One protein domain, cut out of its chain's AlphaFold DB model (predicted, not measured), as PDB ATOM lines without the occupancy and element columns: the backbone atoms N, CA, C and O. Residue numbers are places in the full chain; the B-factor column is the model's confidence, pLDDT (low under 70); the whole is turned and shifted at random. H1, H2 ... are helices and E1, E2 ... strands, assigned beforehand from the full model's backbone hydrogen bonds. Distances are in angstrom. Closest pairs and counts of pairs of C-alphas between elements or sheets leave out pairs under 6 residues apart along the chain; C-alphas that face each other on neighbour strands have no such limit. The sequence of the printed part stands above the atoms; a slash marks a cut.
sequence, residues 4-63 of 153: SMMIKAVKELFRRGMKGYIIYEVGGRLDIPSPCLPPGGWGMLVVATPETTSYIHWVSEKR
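This is residues 4 to 63 of the 153 residues of the protein "Putative retrotransposon hot spot (RHS) protein" of Trypanosoma cruzi (UniProt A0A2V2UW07). A narrow ribbon of two parallel strands, E1 and E2, makes the middle of an elongated domain, with helix H1 towards one end and helix H2 towards the other, far from each other. Between the strands, the long loop of residues 26 to 42 folds back from the end of E1 to the start of E2. The printed part has 60 residues, with two named helices and two named strands in the order H1, E1, E2, H2; the class is mixed, helices and strands. It is only just compact, close to loose, with a radius of gyration of the C-alphas of 12.3 A, and spans 37 by 22 by 15 A.

H1, residues 4 to 15, is joined by a tight link of 5 residues to E1, residues 21 to 25. E1 is the parallel neighbour of E2, residues 43 to 47, with 17 degrees between their directions. C-alphas 21 and 43 face each other at 4.4 A. N 22 and O 43, 2.9 A apart, and N 45 and O 22, 2.8 A apart, are within hydrogen-bond range. A tight link of 4 residues leads from E2 to H2, residues 52 to 62. H1 is apart from both E2 and H2, and E1 is apart from H2. Every O i to N i+4 pair is within hydrogen-bond range in H1 and H2.

H1 begins at C-alpha 4, (176.877, 223.838, 182.126), and is 16.9 A long. E1, from C-alpha 21 at (191.536, 218.777, 190.565), and E2 are each 13.1 A long. H2 is 15.6 A long and ends at C-alpha 62, (196.665, 223.200, 177.240).

The two C-alphas farthest apart, of Arg 16 and Thr 52, are 36.9 A apart. The printed part has no cut, and the link from E1 to E2 is long. The mean pLDDT of the printed part is 72.6; residues 25 to 33, 35, 47 to 59 and 61 to 63 are under 70.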
ATOM      1  N   SER A   4     177.042 222.461 181.626       73.25
ATOM      2  CA  SER A   4     176.877 223.838 182.126       73.25
ATOM      3  C   SER A   4     176.763 223.937 183.657       73.25
ATOM      4  O   SER A   4     177.371 224.817 184.268       73.25
ATOM      5  N   MET A   5     176.046 223.012 184.308       78.62
ATOM      6  CA  MET A   5     175.915 223.010 185.774       78.62
ATOM      7  C   MET A   5     177.238 222.660 186.458       78.62
ATOM      8  O   MET A   5     177.583 223.259 187.473       78.62
ATOM      9  N   MET A   6     178.005 221.740 185.870       79.38
ATOM     10  CA  MET A   6     179.298 221.302 186.401       79.38
ATOM     11  C   MET A   6     180.319 222.452 186.396       79.38
ATOM     12  O   MET A   6     180.961 222.727 187.406       79.38
ATOM     13  N   ILE A   7     180.388 223.213 185.297       80.88
ATOM     14  CA  ILE A   7     181.265 224.392 185.194       80.88
ATOM     15  C   ILE A   7     180.898 225.452 186.240       80.88
ATOM     16  O   ILE A   7     181.789 226.032 186.863       80.88
ATOM     17  N   LYS A   8     179.599 225.714 186.450       85.31
ATOM     18  CA  LYS A   8     179.141 226.666 187.476       85.31
ATOM     19  C   LYS A   8     179.550 226.220 188.878       85.31
ATOM     20  O   LYS A   8     180.081 227.035 189.624       85.31
ATOM     21  N   ALA A   9     179.358 224.941 189.200       85.50
ATOM     22  CA  ALA A   9     179.749 224.384 190.489       85.50
ATOM     23  C   ALA A   9     181.255 224.548 190.733       85.50
ATOM     24  O   ALA A   9     181.651 225.128 191.736       85.50
ATOM     25  N   VAL A  10     182.101 224.146 189.778       84.88
ATOM     26  CA  VAL A  10     183.563 224.274 189.907       84.88
ATOM     27  C   VAL A  10     183.997 225.731 190.109       84.88
ATOM     28  O   VAL A  10     184.833 226.012 190.968       84.88
ATOM     29  N   LYS A  11     183.411 226.678 189.366       84.69
ATOM     30  CA  LYS A  11     183.716 228.111 189.523       84.69
ATOM     31  C   LYS A  11     183.325 228.646 190.900       84.69
ATOM     32  O   LYS A  11     184.052 229.462 191.455       84.69
ATOM     33  N   GLU A  12     182.197 228.202 191.441       89.25
ATOM     34  CA  GLU A  12     181.744 228.602 192.772       89.25
ATOM     35  C   GLU A  12     182.677 228.072 193.869       89.25
ATOM     36  O   GLU A  12     183.084 228.824 194.752       89.25
ATOM     37  N   LEU A  13     183.100 226.809 193.771       87.25
ATOM     38  CA  LEU A  13     184.068 226.222 194.701       87.25
ATOM     39  C   LEU A  13     185.412 226.962 194.655       87.25
ATOM     40  O   LEU A  13     185.991 227.260 195.700       87.25
ATOM     41  N   PHE A  14     185.876 227.322 193.457       85.75
ATOM     42  CA  PHE A  14     187.082 228.127 193.287       85.75
ATOM     43  C   PHE A  14     186.956 229.518 193.931       85.75
ATOM     44  O   PHE A  14     187.860 229.943 194.645       85.75
ATOM     45  N   ARG A  15     185.823 230.214 193.747       87.31
ATOM     46  CA  ARG A  15     185.571 231.535 194.362       87.31
ATOM     47  C   ARG A  15     185.577 231.504 195.886       87.31
ATOM     48  O   ARG A  15     185.933 232.498 196.507       87.31
ATOM     49  N   ARG A  16     185.230 230.365 196.482       91.56
ATOM     50  CA  ARG A  16     185.315 230.135 197.931       91.56
ATOM     51  C   ARG A  16     186.740 229.841 198.418       91.56
ATOM     52  O   ARG A  16     186.920 229.495 199.578       91.56
ATOM     53  N   GLY A  17     187.744 229.945 197.547       87.00
ATOM     54  CA  GLY A  17     189.149 229.712 197.877       87.00
ATOM     55  C   GLY A  17     189.543 228.236 197.935       87.00
ATOM     56  O   GLY A  17     190.639 227.918 198.399       87.00
ATOM     57  N   MET A  18     188.686 227.319 197.472       86.75
ATOM     58  CA  MET A  18     189.023 225.895 197.475       86.75
ATOM     59  C   MET A  18     190.058 225.575 196.396       86.75
ATOM     60  O   MET A  18     190.050 226.154 195.309       86.75
ATOM     61  N   LYS A  19     190.933 224.614 196.695       85.19
ATOM     62  CA  LYS A  19     191.889 224.017 195.754       85.19
ATOM     63  C   LYS A  19     191.395 222.629 195.363       85.19
ATOM     64  O   LYS A  19     190.789 221.945 196.184       85.19
ATOM     65  N   GLY A  20     191.662 222.201 194.136       80.25
ATOM     66  CA  GLY A  20     191.193 220.900 193.679       80.25
ATOM     67  C   GLY A  20     191.728 220.489 192.319       80.25
ATOM     68  O   GLY A  20     192.537 221.180 191.694       80.25
ATOM     69  N   TYR A  21     191.257 219.328 191.879       78.75
ATOM     70  CA  TYR A  21     191.536 218.777 190.565       78.75
ATOM     71  C   TYR A  21     190.250 218.245 189.928       78.75
ATOM     72  O   TYR A  21     189.323 217.826 190.621       78.75
ATOM     73  N   ILE A  22     190.191 218.271 188.599       76.12
ATOM     74  CA  ILE A  22     189.077 217.728 187.815       76.12
ATOM     75  C   ILE A  22     189.547 216.431 187.168       76.12
ATOM     76  O   ILE A  22     190.531 216.452 186.434       76.12
ATOM     77  N   ILE A  23     188.843 215.324 187.407       78.94
ATOM     78  CA  ILE A  23     189.022 214.093 186.627       78.94
ATOM     79  C   ILE A  23     187.944 214.083 185.548       78.94
ATOM     80  O   ILE A  23     186.755 214.070 185.864       78.94
ATOM     81  N   TYR A  24     188.363 214.136 184.288       71.31
ATOM     82  CA  TYR A  24     187.468 214.101 183.137       71.31
ATOM     83  C   TYR A  24     187.682 212.816 182.350       71.31
ATOM     84  O   TYR A  24     188.793 212.556 181.894       71.31
ATOM     85  N   GLU A  25     186.625 212.031 182.175       69.94
ATOM     86  CA  GLU A  25     186.661 210.834 181.345       69.94
ATOM     87  C   GLU A  25     186.170 211.154 179.930       69.94
ATOM     88  O   GLU A  25     185.071 211.676 179.750       69.94
ATOM     89  N   VAL A  26     186.988 210.851 178.923       67.44
ATOM     90  CA  VAL A  26     186.681 211.116 177.514       67.44
ATOM     91  C   VAL A  26     185.949 209.912 176.925       67.44
ATOM     92  O   VAL A  26     186.530 208.837 176.788       67.44
ATOM     93  N   GLY A  27     184.678 210.100 176.562       57.97
ATOM     94  CA  GLY A  27     183.821 209.034 176.025       57.97
ATOM     95  C   GLY A  27     183.946 208.778 174.514       57.97
ATOM     96  O   GLY A  27     183.435 207.770 174.033       57.97
ATOM     97  N   GLY A  28     184.603 209.658 173.748       57.91
ATOM     98  CA  GLY A  28     184.743 209.513 172.295       57.91
ATOM     99  C   GLY A  28     185.562 210.621 171.625       57.91
ATOM    100  O   GLY A  28     186.032 211.556 172.280       57.91
ATOM    101  N   ARG A  29     185.734 210.518 170.300       52.19
ATOM    102  CA  ARG A  29     186.449 211.515 169.487       52.19
ATOM    103  C   ARG A  29     185.800 212.892 169.652       52.19
ATOM    104  O   ARG A  29     184.596 213.022 169.464       52.19
ATOM    105  N   LEU A  30     186.613 213.905 169.963       54.78
ATOM    106  CA  LEU A  30     186.214 215.317 170.111       54.78
ATOM    107  C   LEU A  30     185.377 215.663 171.353       54.78
ATOM    108  O   LEU A  30     184.839 216.769 171.427       54.78
ATOM    109  N   ASP A  31     185.292 214.787 172.360       63.62
ATOM    110  CA  ASP A  31     184.666 215.159 173.631       63.62
ATOM    111  C   ASP A  31     185.605 216.043 174.468       63.62
ATOM    112  O   ASP A  31     186.314 215.596 175.371       63.62
ATOM    113  N   ILE A  32     185.647 217.318 174.079       60.72
ATOM    114  CA  ILE A  32     186.564 218.324 174.597       60.72
ATOM    115  C   ILE A  32     185.996 218.939 175.886       60.72
ATOM    116  O   ILE A  32     184.963 219.620 175.824       60.72
ATOM    117  N   PRO A  33     186.613 218.725 177.077       66.19
ATOM    118  CA  PRO A  33     186.333 219.518 178.262       66.19
ATOM    119  C   PRO A  33     186.371 221.007 177.950       66.19
ATOM    120  O   PRO A  33     187.191 221.489 177.173       66.19
ATOM    121  N   SER A  34     185.449 221.740 178.572       70.56
ATOM    122  CA  SER A  34     185.284 223.166 178.313       70.56
ATOM    123  C   SER A  34     186.625 223.902 178.430       70.56
ATOM    124  O   SER A  34     187.301 223.735 179.448       70.56
ATOM    125  N   PRO A  35     186.974 224.784 177.473       68.88
ATOM    126  CA  PRO A  35     188.208 225.568 177.530       68.88
ATOM    127  C   PRO A  35     188.345 226.405 178.810       68.88
ATOM    128  O   PRO A  35     189.458 226.757 179.191       68.88
ATOM    129  N   CYS A  36     187.214 226.695 179.466       71.19
ATOM    130  CA  CYS A  36     187.096 227.416 180.732       71.19
ATOM    131  C   CYS A  36     187.475 226.588 181.976       71.19
ATOM    132  O   CYS A  36     187.309 227.083 183.094       71.19
ATOM    133  N   LEU A  37     187.881 225.329 181.808       75.31
ATOM    134  CA  LEU A  37     188.327 224.448 182.876       75.31
ATOM    135  C   LEU A  37     189.776 223.981 182.635       75.31
ATOM    136  O   LEU A  37     190.184 223.823 181.483       75.31
ATOM    137  N   PRO A  38     190.520 223.688 183.715       74.62
ATOM    138  CA  PRO A  38     190.191 224.024 185.104       74.62
ATOM    139  C   PRO A  38     190.373 225.538 185.378       74.62
ATOM    140  O   PRO A  38     191.061 226.219 184.614       74.62
ATOM    141  N   PRO A  39     189.765 226.100 186.443       78.00
ATOM    142  CA  PRO A  39     190.106 227.442 186.922       78.00
ATOM    143  C   PRO A  39     191.606 227.555 187.238       78.00
ATOM    144  O   PRO A  39     192.253 226.558 187.560       78.00
ATOM    145  N   GLY A  40     192.159 228.769 187.182       75.75
ATOM    146  CA  GLY A  40     193.575 228.999 187.483       75.75
ATOM    147  C   GLY A  40     193.976 228.431 188.850       75.75
ATOM    148  O   GLY A  40     193.308 228.681 189.847       75.75
ATOM    149  N   GLY A  41     195.054 227.645 188.896       75.12
ATOM    150  CA  GLY A  41     195.544 227.009 190.125       75.12
ATOM    151  C   GLY A  41     194.909 225.655 190.473       75.12
ATOM    152  O   GLY A  41     195.327 225.043 191.454       75.12
ATOM    153  N   TRP A  42     193.942 225.163 189.692       82.44
ATOM    154  CA  TRP A  42     193.427 223.791 189.795       82.44
ATOM    155  C   TRP A  42     194.068 222.874 188.748       82.44
ATOM    156  O   TRP A  42     194.378 223.299 187.636       82.44
ATOM    157  N   GLY A  43     194.238 221.596 189.094       75.75
ATOM    158  CA  GLY A  43     194.711 220.567 188.164       75.75
ATOM    159  C   GLY A  43     193.577 219.961 187.331       75.75
ATOM    160  O   GLY A  43     192.416 219.960 187.740       75.75
ATOM    161  N   MET A  44     193.898 219.388 186.173       78.25
ATOM    162  CA  MET A  44     192.965 218.549 185.418       78.25
ATOM    163  C   MET A  44     193.668 217.275 184.964       78.25
ATOM    164  O   MET A  44     194.714 217.334 184.323       78.25
ATOM    165  N   LEU A  45     193.070 216.133 185.293       75.88
ATOM    166  CA  LEU A  45     193.464 214.820 184.812       75.88
ATOM    167  C   LEU A  45     192.427 214.353 183.796       75.88
ATOM    168  O   LEU A  45     191.259 214.158 184.129       75.88
ATOM    169  N   VAL A  46     192.863 214.169 182.556       70.06
ATOM    170  CA  VAL A  46     192.015 213.645 181.488       70.06
ATOM    171  C   VAL A  46     192.305 212.158 181.328       70.06
ATOM    172  O   VAL A  46     193.434 211.766 181.040       70.06
ATOM    173  N   VAL A  47     191.283 211.335 181.531       68.56
ATOM    174  CA  VAL A  47     191.324 209.889 181.315       68.56
ATOM    175  C   VAL A  47     190.725 209.625 179.940       68.56
ATOM    176  O   VAL A  47     189.519 209.755 179.746       68.56
ATOM    177  N   ALA A  48     191.575 209.290 178.976       64.44
ATOM    178  CA  ALA A  48     191.174 208.995 177.606       64.44
ATOM    179  C   ALA A  48     191.646 207.597 177.199       64.44
ATOM    180  O   ALA A  48     192.667 207.107 177.691       64.44
ATOM    181  N   THR A  49     190.924 206.971 176.269       61.97
ATOM    182  CA  THR A  49     191.466 205.844 175.505       61.97
ATOM    183  C   THR A  49     192.728 206.297 174.760       61.97
ATOM    184  O   THR A  49     192.864 207.486 174.451       61.97
ATOM    185  N   PRO A  50     193.682 205.389 174.485       57.25
ATOM    186  CA  PRO A  50     194.928 205.723 173.801       57.25
ATOM    187  C   PRO A  50     194.686 205.999 172.305       57.25
ATOM    188  O   PRO A  50     195.193 205.297 171.440       57.25
ATOM    189  N   GLU A  51     193.904 207.027 171.986       61.25
ATOM    190  CA  GLU A  51     193.770 207.576 170.642       61.25
ATOM    191  C   GLU A  51     194.682 208.800 170.514       61.25
ATOM    192  O   GLU A  51     194.501 209.834 171.163       61.25
ATOM    193  N   THR A  52     195.700 208.664 169.670       56.44
ATOM    194  CA  THR A  52     196.818 209.602 169.538       56.44
ATOM    195  C   THR A  52     196.373 210.995 169.088       56.44
ATOM    196  O   THR A  52     196.915 211.992 169.560       56.44
ATOM    197  N   THR A  53     195.365 211.086 168.218       61.41
ATOM    198  CA  THR A  53     194.947 212.340 167.568       61.41
ATOM    199  C   THR A  53     194.283 213.314 168.535       61.41
ATOM    200  O   THR A  53     194.616 214.498 168.541       61.41
ATOM    201  N   SER A  54     193.393 212.815 169.397       63.28
ATOM    202  CA  SER A  54     192.750 213.634 170.429       63.28
ATOM    203  C   SER A  54     193.801 214.172 171.399       63.28
ATOM    204  O   SER A  54     193.822 215.363 171.687       63.28
ATOM    205  N   TYR A  55     194.729 213.316 171.845       63.69
ATOM    206  CA  TYR A  55     195.809 213.683 172.765       63.69
ATOM    207  C   TYR A  55     196.746 214.773 172.213       63.69
ATOM    208  O   TYR A  55     197.060 215.717 172.935       63.69
ATOM    209  N   ILE A  56     197.166 214.683 170.945       65.38
ATOM    210  CA  ILE A  56     198.060 215.682 170.327       65.38
ATOM    211  C   ILE A  56     197.437 217.085 170.389       65.38
ATOM    212  O   ILE A  56     198.116 218.032 170.787       65.38
ATOM    213  N   HIS A  57     196.138 217.199 170.095       68.00
ATOM    214  CA  HIS A  57     195.406 218.465 170.179       68.00
ATOM    215  C   HIS A  57     195.370 219.032 171.615       68.00
ATOM    216  O   HIS A  57     195.545 220.235 171.827       68.00
ATOM    217  N   TRP A  58     195.211 218.171 172.628       66.44
ATOM    218  CA  TRP A  58     195.216 218.578 174.042       66.44
ATOM    219  C   TRP A  58     196.544 219.157 174.502       66.44
ATOM    220  O   TRP A  58     196.576 220.173 175.202       66.44
ATOM    221  N   VAL A  59     197.642 218.507 174.124       67.62
ATOM    222  CA  VAL A  59     198.988 218.956 174.491       67.62
ATOM    223  C   VAL A  59     199.267 220.324 173.896       67.62
ATOM    224  O   VAL A  59     199.756 221.198 174.614       67.62
ATOM    225  N   SER A  60     198.921 220.522 172.619       70.50
ATOM    226  CA  SER A  60     199.146 221.798 171.944       70.50
ATOM    227  C   SER A  60     198.341 222.936 172.566       70.50
ATOM    228  O   SER A  60     198.878 224.025 172.739       70.50
ATOM    229  N   GLU A  61     197.083 222.698 172.947       67.56
ATOM    230  CA  GLU A  61     196.210 223.767 173.445       67.56
ATOM    231  C   GLU A  61     196.434 224.082 174.934       67.56
ATOM    232  O   GLU A  61     196.386 225.240 175.347       67.56
ATOM    233  N   LYS A  62     196.671 223.061 175.771       66.25
ATOM    234  CA  LYS A  62     196.665 223.200 177.240       66.25
ATOM    235  C   LYS A  62     198.026 222.995 177.901       66.25
ATOM    236  O   LYS A  62     198.094 223.017 179.128       66.25
ATOM    237  N   ARG A  63     199.098 222.786 177.123       67.38
ATOM    238  CA  ARG A  63     200.431 222.385 177.631       67.38
ATOM    239  C   ARG A  63     200.324 221.185 178.582       67.38
ATOM    240  O   ARG A  63     201.015 221.111 179.596       67.38
TER     241      ARG A  63